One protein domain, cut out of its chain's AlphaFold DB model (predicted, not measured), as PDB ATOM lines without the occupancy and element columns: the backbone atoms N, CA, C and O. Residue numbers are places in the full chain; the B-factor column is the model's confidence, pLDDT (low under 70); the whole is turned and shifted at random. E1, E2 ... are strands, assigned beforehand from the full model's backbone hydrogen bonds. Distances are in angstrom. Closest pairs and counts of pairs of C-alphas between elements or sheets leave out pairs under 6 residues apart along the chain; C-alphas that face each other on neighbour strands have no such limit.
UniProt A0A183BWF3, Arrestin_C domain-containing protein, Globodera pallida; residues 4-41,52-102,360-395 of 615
ATOM      1  N   PHE A   4      65.566 101.795 140.939       90.62
ATOM      2  CA  PHE A   4      65.615 101.348 139.557       90.62
ATOM      3  C   PHE A   4      66.542 100.137 139.452       90.62
ATOM      4  O   PHE A   4      67.279  99.814 140.382       90.62
ATOM      5  N   HIS A   5      66.499  99.472 138.305       86.38
ATOM      6  CA  HIS A   5      67.233  98.238 138.058       86.38
ATOM      7  C   HIS A   5      67.994  98.375 136.740       86.38
ATOM      8  O   HIS A   5      67.545  99.113 135.857       86.38
ATOM      9  N   GLY A   6      69.127  97.681 136.601       79.38
ATOM     10  CA  GLY A   6      69.878  97.652 135.343       79.38
ATOM     11  C   GLY A   6      68.968  97.310 134.155       79.38
ATOM     12  O   GLY A   6      68.115  96.432 134.257       79.38
ATOM     13  N   GLY A   7      69.102  98.055 133.054       76.06
ATOM     14  CA  GLY A   7      68.299  97.867 131.839       76.06
ATOM     15  C   GLY A   7      66.854  98.393 131.879       76.06
ATOM     16  O   GLY A   7      66.194  98.364 130.847       76.06
ATOM     17  N   LYS A   8      66.338  98.906 133.009       81.19
ATOM     18  CA  LYS A   8      64.980  99.485 133.055       81.19
ATOM     19  C   LYS A   8      64.949 100.963 132.668       81.19
ATOM     20  O   LYS A   8      65.793 101.749 133.098       81.19
ATOM     21  N   LEU A   9      63.910 101.346 131.923       83.69
ATOM     22  CA  LEU A   9      63.619 102.735 131.568       83.69
ATOM     23  C   LEU A   9      63.355 103.587 132.823       83.69
ATOM     24  O   LEU A   9      62.580 103.201 133.702       83.69
ATOM     25  N   ILE A  10      63.975 104.768 132.887       86.31
ATOM     26  CA  ILE A  10      63.777 105.746 133.963       86.31
ATOM     27  C   ILE A  10      62.873 106.868 133.451       86.31
ATOM     28  O   ILE A  10      63.307 107.711 132.671       86.31
ATOM     29  N   SER A  11      61.629 106.904 133.927       88.00
ATOM     30  CA  SER A  11      60.629 107.929 133.598       88.00
ATOM     31  C   SER A  11      60.387 108.917 134.748       88.00
ATOM     32  O   SER A  11      60.644 108.634 135.922       88.00
ATOM     33  N   GLY A  12      59.856 110.098 134.429       89.75
ATOM     34  CA  GLY A  12      59.477 111.096 135.430       89.75
ATOM     35  C   GLY A  12      58.974 112.401 134.822       89.75
ATOM     36  O   GLY A  12      59.014 112.592 133.612       89.75
ATOM     37  N   GLN A  13      58.525 113.313 135.684       91.94
ATOM     38  CA  GLN A  13      58.049 114.647 135.321       91.94
ATOM     39  C   GLN A  13      58.920 115.728 135.977       91.94
ATOM     40  O   GLN A  13      59.232 115.673 137.173       91.94
ATOM     41  N   LEU A  14      59.282 116.747 135.198       92.88
ATOM     42  CA  LEU A  14      59.966 117.950 135.670       92.88
ATOM     43  C   LEU A  14      58.928 119.059 135.899       92.88
ATOM     44  O   LEU A  14      58.391 119.606 134.942       92.88
ATOM     45  N   LYS A  15      58.645 119.401 137.161       94.19
ATOM     46  CA  LYS A  15      57.639 120.408 137.531       94.19
ATOM     47  C   LYS A  15      58.327 121.722 137.905       94.19
ATOM     48  O   LYS A  15      58.919 121.866 138.977       94.19
ATOM     49  N   ILE A  16      58.257 122.696 136.999       93.56
ATOM     50  CA  ILE A  16      58.881 124.015 137.155       93.56
ATOM     51  C   ILE A  16      57.821 125.006 137.641       93.56
ATOM     52  O   ILE A  16      56.867 125.290 136.927       93.56
ATOM     53  N   LYS A  17      57.989 125.553 138.853       92.94
ATOM     54  CA  LYS A  17      57.120 126.608 139.400       92.94
ATOM     55  C   LYS A  17      57.889 127.925 139.467       92.94
ATOM     56  O   LYS A  17      58.698 128.154 140.369       92.94
ATOM     57  N   LEU A  18      57.648 128.794 138.489       91.12
ATOM     58  CA  LEU A  18      58.227 130.135 138.448       91.12
ATOM     59  C   LEU A  18      57.461 131.064 139.405       91.12
ATOM     60  O   LEU A  18      56.244 130.974 139.524       91.12
ATOM     61  N   LYS A  19      58.177 131.943 140.120       90.75
ATOM     62  CA  LYS A  19      57.557 132.964 140.998       90.75
ATOM     63  C   LYS A  19      57.461 134.349 140.370       90.75
ATOM     64  O   LYS A  19      56.674 135.165 140.826       90.75
ATOM     65  N   ASN A  20      58.294 134.586 139.365       92.00
ATOM     66  CA  ASN A  20      58.318 135.772 138.531       92.00
ATOM     67  C   ASN A  20      58.351 135.269 137.083       92.00
ATOM     68  O   ASN A  20      58.844 134.163 136.843       92.00
ATOM     69  N   GLU A  21      57.913 136.092 136.141       92.81
ATOM     70  CA  GLU A  21      58.128 135.854 134.717       92.81
ATOM     71  C   GLU A  21      59.636 135.807 134.404       92.81
ATOM     72  O   GLU A  21      60.401 136.682 134.822       92.81
ATOM     73  N   ILE A  22      60.084 134.731 133.749       94.38
ATOM     74  CA  ILE A  22      61.489 134.475 133.400       94.38
ATOM     75  C   ILE A  22      61.520 133.741 132.059       94.38
ATOM     76  O   ILE A  22      60.928 132.671 131.929       94.38
ATOM     77  N   ILE A  23      62.275 134.277 131.100       93.94
ATOM     78  CA  ILE A  23      62.545 133.614 129.823       93.94
ATOM     79  C   ILE A  23      63.563 132.481 130.041       93.94
ATOM     80  O   ILE A  23      64.668 132.693 130.560       93.94
ATOM     81  N   LEU A  24      63.172 131.261 129.661       94.75
ATOM     82  CA  LEU A  24      64.012 130.063 129.676       94.75
ATOM     83  C   LEU A  24      64.486 129.757 128.251       94.75
ATOM     84  O   LEU A  24      63.692 129.370 127.404       94.75
ATOM     85  N   ASN A  25      65.789 129.863 127.997       95.44
ATOM     86  CA  ASN A  25      66.369 129.620 126.671       95.44
ATOM     87  C   ASN A  25      66.492 128.126 126.362       95.44
ATOM     88  O   ASN A  25      66.511 127.735 125.202       95.44
ATOM     89  N   ALA A  26      66.684 127.296 127.392       95.69
ATOM     90  CA  ALA A  26      66.726 125.844 127.250       95.69
ATOM     91  C   ALA A  26      66.594 125.135 128.602       95.69
ATOM     92  O   ALA A  26      67.129 125.595 129.618       95.69
ATOM     93  N   ILE A  27      66.001 123.945 128.574       95.00
ATOM     94  CA  ILE A  27      65.956 123.000 129.690       95.00
ATOM     95  C   ILE A  27      66.761 121.765 129.272       95.00
ATOM     96  O   ILE A  27      66.442 121.123 128.281       95.00
ATOM     97  N   HIS A  28      67.823 121.437 130.010       94.62
ATOM     98  CA  HIS A  28      68.647 120.248 129.757       94.62
ATOM     99  C   HIS A  28      68.444 119.234 130.879       94.62
ATOM    100  O   HIS A  28      68.779 119.536 132.027       94.62
ATOM    101  N   LEU A  29      67.961 118.033 130.563       93.00
ATOM    102  CA  LEU A  29      67.925 116.906 131.496       93.00
ATOM    103  C   LEU A  29      69.173 116.028 131.299       93.00
ATOM    104  O   LEU A  29      69.610 115.789 130.178       93.00
ATOM    105  N   GLN A  30      69.798 115.590 132.391       89.94
ATOM    106  CA  GLN A  30      70.983 114.726 132.383       89.94
ATOM    107  C   GLN A  30      70.838 113.648 133.453       89.94
ATOM    108  O   GLN A  30      70.820 113.969 134.641       89.94
ATOM    109  N   PHE A  31      70.815 112.382 133.054       88.12
ATOM    110  CA  PHE A  31      71.041 111.260 133.963       88.12
ATOM    111  C   PHE A  31      72.544 111.002 134.058       88.12
ATOM    112  O   PHE A  31      73.252 111.095 133.054       88.12
ATOM    113  N   LYS A  32      73.051 110.736 135.263       86.75
ATOM    114  CA  LYS A  32      74.461 110.392 135.477       86.75
ATOM    115  C   LYS A  32      74.613 109.316 136.536       86.75
ATOM    116  O   LYS A  32      73.959 109.386 137.575       86.75
ATOM    117  N   GLY A  33      75.551 108.408 136.290       86.19
ATOM    118  CA  GLY A  33      76.216 107.613 137.317       86.19
ATOM    119  C   GLY A  33      77.583 108.207 137.650       86.19
ATOM    120  O   GLY A  33      78.244 108.784 136.784       86.19
ATOM    121  N   LYS A  34      78.005 108.087 138.908       84.44
ATOM    122  CA  LYS A  34      79.339 108.478 139.372       84.44
ATOM    123  C   LYS A  34      79.799 107.532 140.472       84.44
ATOM    124  O   LYS A  34      79.213 107.519 141.553       84.44
ATOM    125  N   ALA A  35      80.879 106.809 140.205       84.44
ATOM    126  CA  ALA A  35      81.608 106.051 141.208       84.44
ATOM    127  C   ALA A  35      82.878 106.813 141.623       84.44
ATOM    128  O   ALA A  35      83.543 107.423 140.782       84.44
ATOM    129  N   LEU A  36      83.213 106.808 142.914       83.56
ATOM    130  CA  LEU A  36      84.418 107.443 143.447       83.56
ATOM    131  C   LEU A  36      85.017 106.603 144.573       83.56
ATOM    132  O   LEU A  36      84.310 106.212 145.496       83.56
ATOM    133  N   TRP A  37      86.335 106.417 144.524       83.88
ATOM    134  CA  TRP A  37      87.139 105.872 145.614       83.88
ATOM    135  C   TRP A  37      87.944 107.004 146.269       83.88
ATOM    136  O   TRP A  37      88.856 107.564 145.659       83.88
ATOM    137  N   ILE A  38      87.591 107.358 147.503       82.69
ATOM    138  CA  ILE A  38      88.180 108.446 148.298       82.69
ATOM    139  C   ILE A  38      89.410 107.953 149.076       82.69
ATOM    140  O   ILE A  38      90.353 108.723 149.259       82.69
ATOM    141  N   GLY A  39      89.459 106.675 149.479       67.56
ATOM    142  CA  GLY A  39      90.522 106.118 150.336       67.56
ATOM    143  C   GLY A  39      91.961 106.351 149.840       67.56
ATOM    144  O   GLY A  39      92.875 106.538 150.642       67.56
ATOM    145  N   ALA A  40      92.177 106.439 148.521       56.41
ATOM    146  CA  ALA A  40      93.493 106.724 147.932       56.41
ATOM    147  C   ALA A  40      93.910 108.213 147.993       56.41
ATOM    148  O   ALA A  40      95.100 108.530 147.945       56.41
ATOM    149  N   ALA A  41      92.958 109.145 148.122       52.12
ATOM    150  CA  ALA A  41      93.207 110.585 147.996       52.12
ATOM    151  C   ALA A  41      94.016 111.189 149.162       52.12
ATOM    152  O   ALA A  41      94.513 112.304 149.049       52.12
ATOM    153  N   LYS A  52      81.446 112.930 131.974       30.84
ATOM    154  CA  LYS A  52      80.002 112.642 132.089       30.84
ATOM    155  C   LYS A  52      79.664 111.369 131.317       30.84
ATOM    156  O   LYS A  52      80.209 111.181 130.233       30.84
ATOM    157  N   CYS A  53      78.714 110.583 131.817       33.31
ATOM    158  CA  CYS A  53      78.331 109.286 131.254       33.31
ATOM    159  C   CYS A  53      76.810 109.076 131.264       33.31
ATOM    160  O   CYS A  53      76.207 109.331 132.314       33.31
ATOM    161  N   PRO A  54      76.203 108.555 130.176       37.25
ATOM    162  CA  PRO A  54      75.018 107.703 130.274       37.25
ATOM    163  C   PRO A  54      75.235 106.492 131.206       37.25
ATOM    164  O   PRO A  54      76.337 106.240 131.690       37.25
ATOM    165  N   LEU A  55      74.162 105.758 131.497       45.69
ATOM    166  CA  LEU A  55      74.193 104.609 132.404       45.69
ATOM    167  C   LEU A  55      74.553 103.320 131.638       45.69
ATOM    168  O   LEU A  55      73.852 102.986 130.684       45.69
ATOM    169  N   PRO A  56      75.616 102.594 132.028       51.53
ATOM    170  CA  PRO A  56      75.968 101.306 131.434       51.53
ATOM    171  C   PRO A  56      74.885 100.233 131.575       51.53
ATOM    172  O   PRO A  56      74.217 100.136 132.605       51.53
ATOM    173  N   VAL A  57      74.814  99.331 130.597       48.75
ATOM    174  CA  VAL A  57      74.365  97.958 130.874       48.75
ATOM    175  C   VAL A  57      75.400  97.345 131.828       48.75
ATOM    176  O   VAL A  57      76.594  97.551 131.624       48.75
ATOM    177  N   GLY A  58      74.956  96.693 132.906       58.12
ATOM    178  CA  GLY A  58      75.850  96.294 134.003       58.12
ATOM    179  C   GLY A  58      76.196  97.424 134.987       58.12
ATOM    180  O   GLY A  58      77.268  97.407 135.580       58.12
ATOM    181  N   CYS A  59      75.317  98.424 135.173       61.00
ATOM    182  CA  CYS A  59      75.474  99.400 136.260       61.00
ATOM    183  C   CYS A  59      75.742  98.710 137.605       61.00
ATOM    184  O   CYS A  59      75.025  97.793 138.002       61.00
ATOM    185  N   GLU A  60      76.723  99.215 138.342       76.62
ATOM    186  CA  GLU A  60      76.971  98.782 139.712       76.62
ATOM    187  C   GLU A  60      75.825  99.222 140.638       76.62
ATOM    188  O   GLU A  60      75.167 100.245 140.411       76.62
ATOM    189  N   ASN A  61      75.604  98.459 141.710       89.25
ATOM    190  CA  ASN A  61      74.686  98.850 142.777       89.25
ATOM    191  C   ASN A  61      75.063 100.235 143.324       89.25
ATOM    192  O   ASN A  61      76.239 100.559 143.483       89.25
ATOM    193  N   SER A  62      74.064 101.054 143.659       92.00
ATOM    194  CA  SER A  62      74.319 102.290 144.414       92.00
ATOM    195  C   SER A  62      74.996 101.962 145.735       92.00
ATOM    196  O   SER A  62      74.624 100.975 146.353       92.00
ATOM    197  N   TYR A  63      75.934 102.790 146.188       91.94
ATOM    198  CA  TYR A  63      76.688 102.561 147.421       91.94
ATOM    199  C   TYR A  63      77.112 103.881 148.072       91.94
ATOM    200  O   TYR A  63      77.383 104.859 147.375       91.94
ATOM    201  N   GLU A  64      77.200 103.912 149.402       91.12
ATOM    202  CA  GLU A  64      77.578 105.104 150.168       91.12
ATOM    203  C   GLU A  64      78.465 104.770 151.369       91.12
ATOM    204  O   GLU A  64      78.022 104.152 152.339       91.12
ATOM    205  N   SER A  65      79.699 105.266 151.374       88.50
ATOM    206  CA  SER A  65      80.569 105.298 152.548       88.50
ATOM    207  C   SER A  65      81.445 106.551 152.565       88.50
ATOM    208  O   SER A  65      81.529 107.300 151.591       88.50
ATOM    209  N   ALA A  66      82.125 106.778 153.691       85.88
ATOM    210  CA  ALA A  66      83.120 107.845 153.807       85.88
ATOM    211  C   ALA A  66      84.353 107.615 152.903       85.88
ATOM    212  O   ALA A  66      85.090 108.558 152.615       85.88
ATOM    213  N   GLU A  67      84.581 106.373 152.460       85.38
ATOM    214  CA  GLU A  67      85.760 105.969 151.688       85.38
ATOM    215  C   GLU A  67      85.467 105.731 150.206       85.38
ATOM    216  O   GLU A  67      86.381 105.830 149.390       85.38
ATOM    217  N   ALA A  68      84.219 105.433 149.842       87.94
ATOM    218  CA  ALA A  68      83.807 105.193 148.466       87.94
ATOM    219  C   ALA A  68      82.294 105.381 148.283       87.94
ATOM    220  O   ALA A  68      81.518 105.151 149.206       87.94
ATOM    221  N   HIS A  69      81.854 105.760 147.084       88.88
ATOM    222  CA  HIS A  69      80.428 105.833 146.757       88.88
ATOM    223  C   HIS A  69      80.152 105.538 145.285       88.88
ATOM    224  O   HIS A  69      80.991 105.807 144.425       88.88
ATOM    225  N   ILE A  70      78.942 105.055 145.008       89.38
ATOM    226  CA  ILE A  70      78.365 104.868 143.677       89.38
ATOM    227  C   ILE A  70      76.997 105.548 143.697       89.38
ATOM    228  O   ILE A  70      76.089 105.133 144.420       89.38
ATOM    229  N   ARG A  71      76.871 106.638 142.943       89.38
ATOM    230  CA  ARG A  71      75.742 107.572 143.010       89.38
ATOM    231  C   ARG A  71      75.082 107.729 141.656       89.38
ATOM    232  O   ARG A  71      75.776 107.928 140.659       89.38
ATOM    233  N   PHE A  72      73.754 107.757 141.650       90.50
ATOM    234  CA  PHE A  72      72.962 108.022 140.456       90.50
ATOM    235  C   PHE A  72      71.998 109.180 140.691       90.50
ATOM    236  O   PHE A  72      71.365 109.292 141.744       90.50
ATOM    237  N   PHE A  73      71.918 110.087 139.719       90.25
ATOM    238  CA  PHE A  73      71.056 111.258 139.820       90.25
ATOM    239  C   PHE A  73      70.547 111.742 138.464       90.25
ATOM    240  O   PHE A  73      71.264 111.745 137.461       90.25
ATOM    241  N   ALA A  74      69.305 112.220 138.471       91.81
ATOM    242  CA  ALA A  74      68.749 113.050 137.415       91.81
ATOM    243  C   ALA A  74      69.081 114.515 137.723       91.81
ATOM    244  O   ALA A  74      68.946 114.970 138.862       91.81
ATOM    245  N   ARG A  75      69.528 115.265 136.717       90.81
ATOM    246  CA  ARG A  75      69.911 116.672 136.829       90.81
ATOM    247  C   ARG A  75      69.205 117.493 135.762       90.81
ATOM    248  O   ARG A  75      69.527 117.355 134.586       90.81
ATOM    249  N   ALA A  76      68.319 118.389 136.177       93.19
ATOM    250  CA  ALA A  76      67.778 119.432 135.316       93.19
ATOM    251  C   ALA A  76      68.691 120.669 135.361       93.19
ATOM    252  O   ALA A  76      69.179 121.054 136.427       93.19
ATOM    253  N   ILE A  77      68.941 121.285 134.205       93.31
ATOM    254  CA  ILE A  77      69.687 122.540 134.059       93.31
ATOM    255  C   ILE A  77      68.849 123.489 133.203       93.31
ATOM    256  O   ILE A  77      68.768 123.322 131.986       93.31
ATOM    257  N   LEU A  78      68.247 124.487 133.841       94.00
ATOM    258  CA  LEU A  78      67.477 125.534 133.183       94.00
ATOM    259  C   LEU A  78      68.435 126.698 132.889       94.00
ATOM    260  O   LEU A  78      69.094 127.199 133.806       94.00
ATOM    261  N   LYS A  79      68.546 127.103 131.622       93.94
ATOM    262  CA  LYS A  79      69.341 128.261 131.180       93.94
ATOM    263  C   LYS A  79      68.420 129.459 130.947       93.94
ATOM    264  O   LYS A  79      67.399 129.296 130.287       93.94
ATOM    265  N   THR A  80      68.813 130.643 131.408       93.94
ATOM    266  CA  THR A  80      68.128 131.917 131.112       93.94
ATOM    267  C   THR A  80      68.986 132.833 130.239       93.94
ATOM    268  O   THR A  80      70.199 132.634 130.112       93.94
ATOM    269  N   GLU A  81      68.374 133.882 129.686       93.44
ATOM    270  CA  GLU A  81      69.042 134.882 128.841       93.44
ATOM    271  C   GLU A  81      70.187 135.584 129.575       93.44
ATOM    272  O   GLU A  81      71.271 135.781 129.025       93.44
ATOM    273  N   LYS A  82      69.986 135.861 130.871       90.81
ATOM    274  CA  LYS A  82      70.977 136.466 131.779       90.81
ATOM    275  C   LYS A  82      72.179 135.554 132.070       90.81
ATOM    276  O   LYS A  82      73.010 135.877 132.912       90.81
ATOM    277  N   ARG A  83      72.281 134.407 131.382       81.31
ATOM    278  CA  ARG A  83      73.289 133.346 131.549       81.31
ATOM    279  C   ARG A  83      73.268 132.674 132.926       81.31
ATOM    280  O   ARG A  83      74.141 131.848 133.211       81.31
ATOM    281  N   GLU A  84      72.258 132.962 133.747       84.94
ATOM    282  CA  GLU A  84      72.008 132.255 134.999       84.94
ATOM    283  C   GLU A  84      71.610 130.803 134.692       84.94
ATOM    284  O   GLU A  84      70.935 130.501 133.700       84.94
ATOM    285  N   LYS A  85      72.080 129.878 135.532       88.00
ATOM    286  CA  LYS A  85      71.845 128.440 135.382       88.00
ATOM    287  C   LYS A  85      71.231 127.912 136.665       88.00
ATOM    288  O   LYS A  85      71.932 127.765 137.664       88.00
ATOM    289  N   PHE A  86      69.949 127.576 136.620       89.12
ATOM    290  CA  PHE A  86      69.284 126.903 137.729       89.12
ATOM    291  C   PHE A  86      69.513 125.403 137.573       89.12
ATOM    292  O   PHE A  86      69.173 124.816 136.546       89.12
ATOM    293  N   ILE A  87      70.146 124.792 138.570       89.12
ATOM    294  CA  ILE A  87      70.470 123.366 138.577       89.12
ATOM    295  C   ILE A  87      69.646 122.707 139.676       89.12
ATOM    296  O   ILE A  87      69.701 123.131 140.827       89.12
ATOM    297  N   VAL A  88      68.933 121.642 139.323       89.19
ATOM    298  CA  VAL A  88      68.228 120.781 140.278       89.19
ATOM    299  C   VAL A  88      68.756 119.367 140.104       89.19
ATOM    300  O   VAL A  88      68.798 118.864 138.983       89.19
ATOM    301  N   LYS A  89      69.176 118.727 141.198       89.38
ATOM    302  CA  LYS A  89      69.580 117.314 141.231       89.38
ATOM    303  C   LYS A  89      68.527 116.512 142.004       89.38
ATOM    304  O   LYS A  89      68.027 116.985 143.022       89.38
ATOM    305  N   LYS A  90      68.237 115.283 141.575       90.69
ATOM    306  CA  LYS A  90      67.425 114.307 142.317       90.69
ATOM    307  C   LYS A  90      68.119 112.948 142.292       90.69
ATOM    308  O   LYS A  90      68.345 112.403 141.213       90.69
ATOM    309  N   ALA A  91      68.457 112.422 143.468       91.31
ATOM    310  CA  ALA A  91      69.040 111.089 143.596       91.31
ATOM    311  C   ALA A  91      68.018 109.995 143.279       91.31
ATOM    312  O   ALA A  91      66.812 110.168 143.492       91.31
ATOM    313  N   PHE A  92      68.530 108.841 142.873       92.44
ATOM    314  CA  PHE A  92      67.806 107.581 142.887       92.44
ATOM    315  C   PHE A  92      68.777 106.427 143.146       92.44
ATOM    316  O   PHE A  92      69.982 106.564 142.944       92.44
ATOM    317  N   SER A  93      68.246 105.298 143.611       93.38
ATOM    318  CA  SER A  93      69.029 104.074 143.772       93.38
ATOM    319  C   SER A  93      68.922 103.227 142.510       93.38
ATOM    320  O   SER A  93      67.851 103.132 141.913       93.38
ATOM    321  N   ILE A  94      70.017 102.577 142.148       91.62
ATOM    322  CA  ILE A  94      70.057 101.424 141.255       91.62
ATOM    323  C   ILE A  94      70.417 100.211 142.108       91.62
ATOM    324  O   ILE A  94      71.420 100.245 142.827       91.62
ATOM    325  N   VAL A  95      69.598  99.165 142.018       90.62
ATOM    326  CA  VAL A  95      69.913  97.819 142.499       90.62
ATOM    327  C   VAL A  95      69.892  96.906 141.284       90.62
ATOM    328  O   VAL A  95      68.866  96.765 140.619       90.62
ATOM    329  N   SER A  96      71.033  96.320 140.959       86.56
ATOM    330  CA  SER A  96      71.138  95.392 139.840       86.56
ATOM    331  C   SER A  96      70.574  94.031 140.250       86.56
ATOM    332  O   SER A  96      70.841  93.584 141.369       86.56
ATOM    333  N   PRO A  97      69.760  93.384 139.393       82.69
ATOM    334  CA  PRO A  97      69.340  92.014 139.649       82.69
ATOM    335  C   PRO A  97      70.585  91.130 139.786       82.69
ATOM    336  O   PRO A  97      71.491  91.261 138.963       82.69
ATOM    337  N   PRO A  98      70.646  90.238 140.783       81.44
ATOM    338  CA  PRO A  98      71.614  89.153 140.745       81.44
ATOM    339  C   PRO A  98      71.319  88.209 139.583       81.44
ATOM    340  O   PRO A  98      70.155  87.964 139.248       81.44
ATOM    341  N   ASP A  99      72.373  87.625 139.029       80.06
ATOM    342  CA  ASP A  99      72.263  86.485 138.124       80.06
ATOM    343  C   ASP A  99      71.579  85.320 138.846       80.06
ATOM    344  O   ASP A  99      71.786  85.113 140.046       80.06
ATOM    345  N   LEU A 100      70.780  84.523 138.129       74.75
ATOM    346  CA  LEU A 100      70.030  83.423 138.753       74.75
ATOM    347  C   LEU A 100      70.943  82.406 139.458       74.75
ATOM    348  O   LEU A 100      70.548  81.823 140.465       74.75
ATOM    349  N   HIS A 101      72.174  82.234 138.977       67.00
ATOM    350  CA  HIS A 101      73.179  81.361 139.589       67.00
ATOM    351  C   HIS A 101      73.669  81.871 140.958       67.00
ATOM    352  O   HIS A 101      74.081  81.074 141.794       67.00
ATOM    353  N   HIS A 102      73.555  83.176 141.224       67.69
ATOM    354  CA  HIS A 102      73.941  83.820 142.484       67.69
ATOM    355  C   HIS A 102      72.789  83.915 143.507       67.69
ATOM    356  O   HIS A 102      72.988  84.446 144.601       67.69
ATOM    357  N   ILE A 360      59.842  90.696 150.056       91.75
ATOM    358  CA  ILE A 360      60.950  91.650 150.081       91.75
ATOM    359  C   ILE A 360      60.427  93.072 150.219       91.75
ATOM    360  O   ILE A 360      59.684  93.586 149.385       91.75
ATOM    361  N   ALA A 361      60.909  93.748 151.258       93.69
ATOM    362  CA  ALA A 361      60.837  95.197 151.351       93.69
ATOM    363  C   ALA A 361      62.153  95.807 150.868       93.69
ATOM    364  O   ALA A 361      63.210  95.195 150.970       93.69
ATOM    365  N   PHE A 362      62.124  97.057 150.424       94.38
ATOM    366  CA  PHE A 362      63.343  97.849 150.287       94.38
ATOM    367  C   PHE A 362      63.464  98.773 151.493       94.38
ATOM    368  O   PHE A 362      62.513  99.482 151.831       94.38
ATOM    369  N   ARG A 363      64.629  98.795 152.145       95.62
ATOM    370  CA  ARG A 363      64.897  99.705 153.271       95.62
ATOM    371  C   ARG A 363      66.093 100.613 152.971       95.62
ATOM    372  O   ARG A 363      66.960 100.235 152.180       95.62
ATOM    373  N   PRO A 364      66.148 101.819 153.569       95.56
ATOM    374  CA  PRO A 364      67.326 102.674 153.492       95.56
ATOM    375  C   PRO A 364      68.567 101.949 154.012       95.56
ATOM    376  O   PRO A 364      68.497 101.185 154.973       95.56
ATOM    377  N   PHE A 365      69.699 102.227 153.378       94.12
ATOM    378  CA  PHE A 365      70.995 101.680 153.733       94.12
ATOM    379  C   PHE A 365      71.368 101.910 155.199       94.12
ATOM    380  O   PHE A 365      71.292 103.033 155.704       94.12
ATOM    381  N   ALA A 366      71.857 100.852 155.845       91.94
ATOM    382  CA  ALA A 366      72.232 100.849 157.257       91.94
ATOM    383  C   ALA A 366      73.290 101.908 157.630       91.94
ATOM    384  O   ALA A 366      73.202 102.524 158.687       91.94
ATOM    385  N   GLY A 367      74.247 102.191 156.734       87.62
ATOM    386  CA  GLY A 367      75.266 103.233 156.928       87.62
ATOM    387  C   GLY A 367      74.761 104.680 156.794       87.62
ATOM    388  O   GLY A 367      75.575 105.607 156.822       87.62
ATOM    389  N   GLY A 368      73.446 104.877 156.643       89.06
ATOM    390  CA  GLY A 368      72.773 106.173 156.694       89.06
ATOM    391  C   GLY A 368      72.975 107.066 155.469       89.06
ATOM    392  O   GLY A 368      73.629 106.702 154.490       89.06
ATOM    393  N   ALA A 369      72.390 108.264 155.537       87.31
ATOM    394  CA  ALA A 369      72.591 109.301 154.530       87.31
ATOM    395  C   ALA A 369      74.023 109.838 154.601       87.31
ATOM    396  O   ALA A 369      74.490 110.200 155.682       87.31
ATOM    397  N   GLN A 370      74.692 109.959 153.457       82.88
ATOM    398  CA  GLN A 370      75.985 110.641 153.374       82.88
ATOM    399  C   GLN A 370      75.810 112.024 152.728       82.88
ATOM    400  O   GLN A 370      75.084 112.149 151.734       82.88
ATOM    401  N   PRO A 371      76.439 113.084 153.272       80.69
ATOM    402  CA  PRO A 371      76.419 114.398 152.648       80.69
ATOM    403  C   PRO A 371      77.270 114.389 151.377       80.69
ATOM    404  O   PRO A 371      78.377 113.844 151.332       80.69
ATOM    405  N   ILE A 372      76.767 115.036 150.333       71.25
ATOM    406  CA  ILE A 372      77.513 115.276 149.107       71.25
ATOM    407  C   ILE A 372      78.216 116.627 149.223       71.25
ATOM    408  O   ILE A 372      77.592 117.673 149.353       71.25
ATOM    409  N   ALA A 373      79.546 116.585 149.177       68.88
ATOM    410  CA  ALA A 373      80.394 117.751 148.975       68.88
ATOM    411  C   ALA A 373      80.882 117.754 147.518       68.88
ATOM    412  O   ALA A 373      82.025 117.400 147.227       68.88
ATOM    413  N   GLU A 374      79.995 118.086 146.576       71.44
ATOM    414  CA  GLU A 374      80.378 118.292 145.175       71.44
ATOM    415  C   GLU A 374      80.705 119.767 144.916       71.44
ATOM    416  O   GLU A 374      79.987 120.672 145.330       71.44
ATOM    417  N   SER A 375      81.801 120.030 144.200       66.50
ATOM    418  CA  SER A 375      82.276 121.396 143.936       66.50
ATOM    419  C   SER A 375      81.324 122.231 143.076       66.50
ATOM    420  O   SER A 375      81.401 123.456 143.104       66.50
ATOM    421  N   ASP A 376      80.402 121.597 142.342       65.81
ATOM    422  CA  ASP A 376      79.345 122.290 141.600       65.81
ATOM    423  C   ASP A 376      78.077 122.570 142.433       65.81
ATOM    424  O   ASP A 376      77.118 123.137 141.909       65.81
ATOM    425  N   GLU A 377      78.087 122.236 143.730       66.06
ATOM    426  CA  GLU A 377      76.970 122.446 144.662       66.06
ATOM    427  C   GLU A 377      77.060 123.732 145.481       66.06
ATOM    428  O   GLU A 377      76.091 124.089 146.146       66.06
ATOM    429  N   ALA A 378      78.147 124.503 145.358       66.38
ATOM    430  CA  ALA A 378      78.279 125.825 145.986       66.38
ATOM    431  C   ALA A 378      77.124 126.795 145.638       66.38
ATOM    432  O   ALA A 378      76.868 127.741 146.377       66.38
ATOM    433  N   ASN A 379      76.410 126.537 144.533       65.44
ATOM    434  CA  ASN A 379      75.264 127.315 144.060       65.44
ATOM    435  C   ASN A 379      73.903 126.593 144.215       65.44
ATOM    436  O   ASN A 379      72.894 127.094 143.713       65.44
ATOM    437  N   LEU A 380      73.833 125.419 144.862       66.69
ATOM    438  CA  LEU A 380      72.555 124.732 145.088       66.69
ATOM    439  C   LEU A 380      71.752 125.418 146.203       66.69
ATOM    440  O   LEU A 380      72.162 125.482 147.362       66.69
ATOM    441  N   ARG A 381      70.540 125.870 145.867       66.44
ATOM    442  CA  ARG A 381      69.537 126.257 146.868       66.44
ATOM    443  C   ARG A 381      68.938 124.990 147.483       66.44
ATOM    444  O   ARG A 381      68.228 124.265 146.796       66.44
ATOM    445  N   GLY A 382      69.200 124.749 148.768       67.44
ATOM    446  CA  GLY A 382      68.647 123.601 149.505       67.44
ATOM    447  C   GLY A 382      69.556 123.006 150.584       67.44
ATOM    448  O   GLY A 382      69.089 122.183 151.363       67.44
ATOM    449  N   GLY A 383      70.820 123.436 150.663       69.75
ATOM    450  CA  GLY A 383      71.826 122.821 151.536       69.75
ATOM    451  C   GLY A 383      72.586 121.687 150.832       69.75
ATOM    452  O   GLY A 383      72.366 121.462 149.639       69.75
ATOM    453  N   PRO A 384      73.502 120.993 151.534       73.25
ATOM    454  CA  PRO A 384      74.239 119.875 150.960       73.25
ATOM    455  C   PRO A 384      73.265 118.767 150.565       73.25
ATOM    456  O   PRO A 384      72.399 118.369 151.350       73.25
ATOM    457  N   PHE A 385      73.406 118.259 149.344       76.81
ATOM    458  CA  PHE A 385      72.578 117.161 148.877       76.81
ATOM    459  C   PHE A 385      72.872 115.915 149.723       76.81
ATOM    460  O   PHE A 385      74.026 115.598 150.006       76.81
ATOM    461  N   THR A 386      71.831 115.204 150.149       83.94
ATOM    462  CA  THR A 386      71.958 113.960 150.917       83.94
ATOM    463  C   THR A 386      71.300 112.821 150.156       83.94
ATOM    464  O   THR A 386      70.247 112.987 149.536       83.94
ATOM    465  N   PHE A 387      71.940 111.657 150.187       87.88
ATOM    466  CA  PHE A 387      71.429 110.443 149.569       87.88
ATOM    467  C   PHE A 387      71.651 109.255 150.501       87.88
ATOM    468  O   PHE A 387      72.705 109.126 151.124       87.88
ATOM    469  N   THR A 388      70.638 108.395 150.564       92.75
ATOM    470  CA  THR A 388      70.700 107.079 151.194       92.75
ATOM    471  C   THR A 388      70.227 106.075 150.147       92.75
ATOM    472  O   THR A 388      69.050 106.142 149.769       92.75
ATOM    473  N   PRO A 389      71.087 105.168 149.654       93.38
ATOM    474  CA  PRO A 389      70.643 104.109 148.765       93.38
ATOM    475  C   PRO A 389      69.647 103.198 149.487       93.38
ATOM    476  O   PRO A 389      69.617 103.132 150.717       93.38
ATOM    477  N   GLN A 390      68.797 102.520 148.725       94.62
ATOM    478  CA  GLN A 390      67.808 101.579 149.245       94.62
ATOM    479  C   GLN A 390      68.102 100.191 148.690       94.62
ATOM    480  O   GLN A 390      68.282 100.047 147.482       94.62
ATOM    481  N   TYR A 391      68.124  99.186 149.564       94.75
ATOM    482  CA  TYR A 391      68.412  97.796 149.203       94.75
ATOM    483  C   TYR A 391      67.256  96.882 149.603       94.75
ATOM    484  O   TYR A 391      66.565  97.181 150.586       94.75
ATOM    485  N   PRO A 392      67.045  95.781 148.863       94.31
ATOM    486  CA  PRO A 392      66.070  94.768 149.228       94.31
ATOM    487  C   PRO A 392      66.490  94.070 150.535       94.31
ATOM    488  O   PRO A 392      67.677  93.892 150.811       94.31
ATOM    489  N   ILE A 393      65.507  93.689 151.347       94.25
ATOM    490  CA  ILE A 393      65.658  92.944 152.596       94.25
ATOM    491  C   ILE A 393      64.510  91.932 152.714       94.25
ATOM    492  O   ILE A 393      63.361  92.280 152.425       94.25
ATOM    493  N   TYR A 394      64.795  90.704 153.154       92.56
ATOM    494  CA  TYR A 394      63.742  89.740 153.473       92.56
ATOM    495  C   TYR A 394      62.911  90.210 154.674       92.56
ATOM    496  O   TYR A 394      63.444  90.690 155.684       92.56
ATOM    497  N   LEU A 395      61.592  90.064 154.567       90.19
ATOM    498  CA  LEU A 395      60.665  90.232 155.681       90.19
ATOM    499  C   LEU A 395      60.734  89.019 156.629       90.19
ATOM    500  O   LEU A 395      61.082  87.916 156.215       90.19
TER     501      LEU A 395
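Overview. This is residues 4 to 41, 52 to 102 and 360 to 395 of the 615 residues of the protein "Arrestin_C domain-containing protein" of Globodera pallida (UniProt A0A183BWF3). A long, twisted and bent sheet of three strands, E2, E3 and E4, makes the core, with E1 passing over it at a distance. Near the far end of E4 a small two-strand hairpin, E5 and E6, is set off from the sheet, and its long link, residues 365 to 389, folds back along the E4 side. The printed part has 125 residues, no named helix and six strands, E1 to E6 along the chain; it is all strand, with 54 residues in named elements, under half. Both sheets, E2 - E3 - E4 and E5 - E6, are antiparallel. The whole is only just loose, close to compact, with a radius of gyration of the C-alphas of 16.8 A, and elongated, 55 by 34 by 28 A.

Arrangement. E1, residues 11 to 17, pairs with no named strand; its closest C-alpha to E3, residues 68 to 80, is Leu 14, 8.0 A from that of Ala 76. E2, residues 24 to 37, is antiparallel to E3 at 168 degrees, with N 30 and O 75 2.8 A apart, within hydrogen-bond range. E3 and E4, residues 85 to 94, form a hairpin at 148 degrees, with N 76 and O 88 at 2.9 A. E5, residues 360 to 364, and E6, residues 390 to 394, form a hairpin at 142 degrees, with N 393 and O 361 at 2.8 A. The closest C-alphas of E4 and E6, Ser 93 and Gln 390, are 6.1 A apart.

Along the chain. E1 begins at C-alpha 11 (60.629, 107.929, 133.598). E2 measures 37.1 A and bends by 51 degrees at residue 31; E3 measures 35.5 A and bends by 58 degrees at residue 72; E4 measures 27.7 A. E6 ends at C-alpha 394 (63.742, 89.740, 153.473).

Size, cuts and confidence. The C-alphas farthest apart, Glu 21 and His 101, are 56.7 A apart. Residues 42 to 51 and 103 to 359 are not printed, with C-alpha gaps of 20.8 A and 17.0 A. The link E5 to E6 is long. pLDDT is under 70 in 23 residues, among them 52 to 59 and 375 to 383.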